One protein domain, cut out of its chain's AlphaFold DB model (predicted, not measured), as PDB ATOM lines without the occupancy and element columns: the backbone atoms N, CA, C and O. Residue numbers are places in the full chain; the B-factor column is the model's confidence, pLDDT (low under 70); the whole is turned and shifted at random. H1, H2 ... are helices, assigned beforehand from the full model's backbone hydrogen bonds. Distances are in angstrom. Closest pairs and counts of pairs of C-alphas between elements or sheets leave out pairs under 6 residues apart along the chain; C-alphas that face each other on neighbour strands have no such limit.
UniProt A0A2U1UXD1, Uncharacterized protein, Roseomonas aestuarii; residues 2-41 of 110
ATOM      1  N   ALA A   2     -27.316 -30.392 -16.357       82.31
ATOM      2  CA  ALA A   2     -26.200 -31.040 -15.657       82.31
ATOM      3  C   ALA A   2     -25.404 -32.028 -16.539       82.31
ATOM      4  O   ALA A   2     -24.182 -31.964 -16.572       82.31
ATOM      5  N   GLU A   3     -26.085 -32.861 -17.335       87.50
ATOM      6  CA  GLU A   3     -25.439 -33.818 -18.250       87.50
ATOM      7  C   GLU A   3     -24.532 -33.155 -19.301       87.50
ATOM      8  O   GLU A   3     -23.468 -33.684 -19.621       87.50
ATOM      9  N   LEU A   4     -24.907 -31.969 -19.797       88.19
ATOM     10  CA  LEU A   4     -24.107 -31.211 -20.760       88.19
ATOM     11  C   LEU A   4     -22.796 -30.733 -20.131       88.19
ATOM     12  O   LEU A   4     -21.740 -30.857 -20.747       88.19
ATOM     13  N   PHE A   5     -22.846 -30.204 -18.907       88.69
ATOM     14  CA  PHE A   5     -21.647 -29.724 -18.218       88.69
ATOM     15  C   PHE A   5     -20.730 -30.867 -17.789       88.69
ATOM     16  O   PHE A   5     -19.516 -30.737 -17.926       88.69
ATOM     17  N   THR A   6     -21.287 -32.011 -17.386       91.06
ATOM     18  CA  THR A   6     -20.506 -33.235 -17.146       91.06
ATOM     19  C   THR A   6     -19.801 -33.703 -18.420       91.06
ATOM     20  O   THR A   6     -18.627 -34.071 -18.387       91.06
ATOM     21  N   TRP A   7     -20.485 -33.652 -19.568       91.81
ATOM     22  CA  TRP A   7     -19.875 -33.997 -20.851       91.81
ATOM     23  C   TRP A   7     -18.772 -33.009 -21.255       91.81
ATOM     24  O   TRP A   7     -17.705 -33.439 -21.693       91.81
ATOM     25  N   LEU A   8     -18.992 -31.702 -21.075       89.38
ATOM     26  CA  LEU A   8     -18.000 -30.658 -21.362       89.38
ATOM     27  C   LEU A   8     -16.745 -30.795 -20.490       89.38
ATOM     28  O   LEU A   8     -15.636 -30.654 -21.004       89.38
ATOM     29  N   ASP A   9     -16.913 -31.126 -19.209       89.62
ATOM     30  CA  ASP A   9     -15.798 -31.375 -18.290       89.62
ATOM     31  C   ASP A   9     -14.976 -32.598 -18.730       89.62
ATOM     32  O   ASP A   9     -13.748 -32.542 -18.819       89.62
ATOM     33  N   ALA A  10     -15.645 -33.669 -19.170       90.44
ATOM     34  CA  ALA A  10     -14.976 -34.833 -19.752       90.44
ATOM     35  C   ALA A  10     -14.233 -34.512 -21.070       90.44
ATOM     36  O   ALA A  10     -13.212 -35.138 -21.374       90.44
ATOM     37  N   GLN A  11     -14.703 -33.536 -21.860       87.19
ATOM     38  CA  GLN A  11     -14.023 -33.122 -23.093       87.19
ATOM     39  C   GLN A  11     -12.770 -32.271 -22.846       87.19
ATOM     40  O   GLN A  11     -11.910 -32.232 -23.726       87.19
ATOM     41  N   LEU A  12     -12.605 -31.638 -21.676       85.31
ATOM     42  CA  LEU A  12     -11.423 -30.814 -21.369       85.31
ATOM     43  C   LEU A  12     -10.104 -31.601 -21.367       85.31
ATOM     44  O   LEU A  12      -9.043 -31.005 -21.550       85.31
ATOM     45  N   GLY A  13     -10.157 -32.923 -21.180       82.12
ATOM     46  CA  GLY A  13      -8.979 -33.797 -21.165       82.12
ATOM     47  C   GLY A  13      -8.435 -34.195 -22.542       82.12
ATOM     48  O   GLY A  13      -7.351 -34.765 -22.610       82.12
ATOM     49  N   ARG A  14      -9.163 -33.927 -23.636       84.12
ATOM     50  CA  ARG A  14      -8.776 -34.344 -25.000       84.12
ATOM     51  C   ARG A  14      -7.925 -33.312 -25.763       84.12
ATOM     52  O   ARG A  14      -6.912 -33.708 -26.334       84.12
ATOM     53  N   PRO A  15      -8.310 -32.025 -25.841       85.38
ATOM     54  CA  PRO A  15      -7.550 -31.019 -26.577       85.38
ATOM     55  C   PRO A  15      -6.378 -30.454 -25.754       85.38
ATOM     56  O   PRO A  15      -6.380 -30.515 -24.521       85.38
ATOM     57  N   PRO A  16      -5.373 -29.839 -26.405       83.06
ATOM     58  CA  PRO A  16      -4.281 -29.187 -25.698       83.06
ATOM     59  C   PRO A  16      -4.803 -28.045 -24.818       83.06
ATOM     60  O   PRO A  16      -5.697 -27.285 -25.205       83.06
ATOM     61  N   ARG A  17      -4.203 -27.917 -23.629       76.88
ATOM     62  CA  ARG A  17      -4.685 -27.107 -22.490       76.88
ATOM     63  C   ARG A  17      -4.896 -25.610 -22.794       76.88
ATOM     64  O   ARG A  17      -5.650 -24.967 -22.065       76.88
ATOM     65  N   ASN A  18      -4.261 -25.095 -23.850       83.00
ATOM     66  CA  ASN A  18      -4.299 -23.694 -24.291       83.00
ATOM     67  C   ASN A  18      -4.947 -23.515 -25.677       83.00
ATOM     68  O   ASN A  18      -4.720 -22.511 -26.344       83.00
ATOM     69  N   SER A  19      -5.705 -24.502 -26.155       90.44
ATOM     70  CA  SER A  19      -6.472 -24.337 -27.390       90.44
ATOM     71  C   SER A  19      -7.651 -23.371 -27.193       90.44
ATOM     72  O   SER A  19      -8.236 -23.342 -26.104       90.44
ATOM     73  N   PRO A  20      -8.069 -22.647 -28.251       90.62
ATOM     74  CA  PRO A  20      -9.269 -21.807 -28.208       90.62
ATOM     75  C   PRO A  20     -10.528 -22.606 -27.828       90.62
ATOM     76  O   PRO A  20     -11.445 -22.074 -27.209       90.62
ATOM     77  N   THR A  21     -10.555 -23.908 -28.129       88.75
ATOM     78  CA  THR A  21     -11.627 -24.826 -27.721       88.75
ATOM     79  C   THR A  21     -11.683 -25.028 -26.207       88.75
ATOM     80  O   THR A  21     -12.760 -25.047 -25.624       88.75
ATOM     81  N   VAL A  22     -10.538 -25.161 -25.532       91.25
ATOM     82  CA  VAL A  22     -10.514 -25.266 -24.062       91.25
ATOM     83  C   VAL A  22     -10.957 -23.957 -23.417       91.25
ATOM     84  O   VAL A  22     -11.662 -23.976 -22.408       91.25
ATOM     85  N   GLU A  23     -10.562 -22.824 -23.993       91.19
ATOM     86  CA  GLU A  23     -10.967 -21.506 -23.508       91.19
ATOM     87  C   GLU A  23     -12.482 -21.302 -23.614       91.19
ATOM     88  O   GLU A  23     -13.113 -20.902 -22.633       91.19
ATOM     89  N   SER A  24     -13.086 -21.660 -24.751       91.31
ATOM     90  CA  SER A  24     -14.536 -21.562 -24.936       91.31
ATOM     91  C   SER A  24     -15.313 -22.512 -24.021       91.31
ATOM     92  O   SER A  24     -16.323 -22.106 -23.442       91.31
ATOM     93  N   ILE A  25     -14.822 -23.738 -23.800       90.75
ATOM     94  CA  ILE A  25     -15.432 -24.680 -22.847       90.75
ATOM     95  C   ILE A  25     -15.371 -24.123 -21.420       90.75
ATOM     96  O   ILE A  25     -16.391 -24.072 -20.734       90.75
ATOM     97  N   ARG A  26     -14.206 -23.634 -20.972       91.31
ATOM     98  CA  ARG A  26     -14.069 -23.005 -19.644       91.31
ATOM     99  C   ARG A  26     -14.967 -21.779 -19.497       91.31
ATOM    100  O   ARG A  26     -15.543 -21.565 -18.431       91.31
ATOM    101  N   TYR A  27     -15.095 -20.983 -20.557       92.31
ATOM    102  CA  TYR A  27     -15.995 -19.837 -20.580       92.31
ATOM    103  C   TYR A  27     -17.451 -20.269 -20.369       92.31
ATOM    104  O   TYR A  27     -18.122 -19.718 -19.493       92.31
ATOM    105  N   ALA A  28     -17.911 -21.294 -21.095       90.06
ATOM    106  CA  ALA A  28     -19.250 -21.856 -20.933       90.06
ATOM    107  C   ALA A  28     -19.475 -22.410 -19.515       90.06
ATOM    108  O   ALA A  28     -20.492 -22.099 -18.896       90.06
ATOM    109  N   MET A  29     -18.506 -23.145 -18.954       90.00
ATOM    110  CA  MET A  29     -18.583 -23.670 -17.580       90.00
ATOM    111  C   MET A  29     -18.701 -22.558 -16.534       90.00
ATOM    112  O   MET A  29     -19.514 -22.650 -15.615       90.00
ATOM    113  N   ARG A  30     -17.953 -21.457 -16.690       92.94
ATOM    114  CA  ARG A  30     -18.054 -20.290 -15.795       92.94
ATOM    115  C   ARG A  30     -19.453 -19.662 -15.810       92.94
ATOM    116  O   ARG A  30     -19.832 -19.024 -14.829       92.94
ATOM    117  N   HIS A  31     -20.200 -19.840 -16.900       89.88
ATOM    118  CA  HIS A  31     -21.515 -19.237 -17.107       89.88
ATOM    119  C   HIS A  31     -22.685 -20.206 -16.886       89.88
ATOM    120  O   HIS A  31     -23.827 -19.864 -17.190       89.88
ATOM    121  N   GLN A  32     -22.438 -21.395 -16.324       89.94
ATOM    122  CA  GLN A  32     -23.462 -22.424 -16.118       89.94
ATOM    123  C   GLN A  32     -24.743 -21.881 -15.466       89.94
ATOM    124  O   GLN A  32     -25.836 -22.106 -15.977       89.94
ATOM    125  N   LYS A  33     -24.609 -21.093 -14.392       88.31
ATOM    126  CA  LYS A  33     -25.762 -20.517 -13.682       88.31
ATOM    127  C   LYS A  33     -26.569 -19.542 -14.544       88.31
ATOM    128  O   LYS A  33     -27.778 -19.445 -14.368       88.31
ATOM    129  N   GLN A  34     -25.929 -18.788 -15.439       86.31
ATOM    130  CA  GLN A  34     -26.642 -17.905 -16.367       86.31
ATOM    131  C   GLN A  34     -27.399 -18.709 -17.427       86.31
ATOM    132  O   GLN A  34     -28.533 -18.363 -17.740       86.31
ATOM    133  N   LEU A  35     -26.794 -19.781 -17.948       86.25
ATOM    134  CA  LEU A  35     -27.453 -20.655 -18.920       86.25
ATOM    135  C   LEU A  35     -28.646 -21.411 -18.312       86.25
ATOM    136  O   LEU A  35     -29.652 -21.587 -18.987       86.25
ATOM    137  N   GLU A  36     -28.560 -21.830 -17.049       88.44
ATOM    138  CA  GLU A  36     -29.692 -22.435 -16.329       88.44
ATOM    139  C   GLU A  36     -30.837 -21.425 -16.153       88.44
ATOM    140  O   GLU A  36     -31.970 -21.713 -16.524       88.44
ATOM    141  N   ARG A  37     -30.529 -20.188 -15.736       86.38
ATOM    142  CA  ARG A  37     -31.529 -19.113 -15.605       86.38
ATOM    143  C   ARG A  37     -32.221 -18.754 -16.916       86.38
ATOM    144  O   ARG A  37     -33.390 -18.396 -16.889       86.38
ATOM    145  N   LEU A  38     -31.509 -18.823 -18.042       83.69
ATOM    146  CA  LEU A  38     -32.090 -18.583 -19.364       83.69
ATOM    147  C   LEU A  38     -33.190 -19.603 -19.693       83.69
ATOM    148  O   LEU A  38     -34.163 -19.266 -20.355       83.69
ATOM    149  N   LEU A  39     -33.027 -20.849 -19.243       84.12
ATOM    150  CA  LEU A  39     -34.010 -21.912 -19.453       84.12
ATOM    151  C   LEU A  39     -35.167 -21.822 -18.453       84.12
ATOM    152  O   LEU A  39     -36.299 -22.138 -18.811       84.12
ATOM    153  N   ASP A  40     -34.886 -21.377 -17.226       85.62
ATOM    154  CA  ASP A  40     -35.897 -21.196 -16.180       85.62
ATOM    155  C   ASP A  40     -36.804 -19.979 -16.445       85.62
ATOM    156  O   ASP A  40     -37.992 -20.004 -16.116       85.62
ATOM    157  N   ASP A  41     -36.264 -18.909 -17.040       80.31
ATOM    158  CA  ASP A  41     -36.988 -17.673 -17.344       80.31
ATOM    159  C   ASP A  41     -37.181 -17.470 -18.854       80.31
ATOM    160  O   ASP A  41     -36.355 -16.871 -19.543       80.31
TER     161      ASP A  41
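Overview. This is residues 2 to 41 of the 110 residues of an uncharacterized protein of Roseomonas aestuarii (UniProt A0A2U1UXD1). H2, the longest helix, and H1 make a helical hairpin, at one end of which residues 15 to 20, of which residue 20 belongs to H2, stick out, and H3 carries the chain on past H2, away from that end. The printed part has 40 residues with three named helices, H1, H2 and H3, and no named strand; the class is all helix. The whole is a rod of 36 by 17 by 9 A, only just loose, close to compact, with a radius of gyration of the C-alphas of 11.1 A.

Arrangement. H2, residues 20 to 30, and H1, residues 2 to 11, form a hairpin and only just touch, with 3 pairs of C-alphas within 8 A. Their closest C-alphas, those of Leu 8 and Ile 25, are 6.7 A apart. They run opposite ways at a shallow tilt of 30 degrees. H3, residues 32 to 40, and H2 meet only through their link. H1 and H3 are close but not clearly touching; their closest C-alphas, those of Phe 5 and Gln 32, are 7.8 A apart. In H1, H2 and H3 every O i to N i+4 pair is within hydrogen-bond range.

Along the chain. H2 measures 15.3 A from C-alpha 20 at (-9.269, -21.807, -28.208) to C-alpha 30. H1 measures 14.4 A and begins with C-alpha 2 at (-26.200, -31.040, -15.657). H3 measures 12.5 A and ends with C-alpha 40 at (-35.897, -21.196, -16.180).

Size, cuts and confidence. The two C-alphas farthest apart, those of Pro 16 and Asp 41, are 35.7 A apart. The printed part has no cut. The link from H2 to H3 is tight and that from H1 to H2, 8 residues, is short. The mean pLDDT of the printed part is 87.7, and no printed residue is under 70.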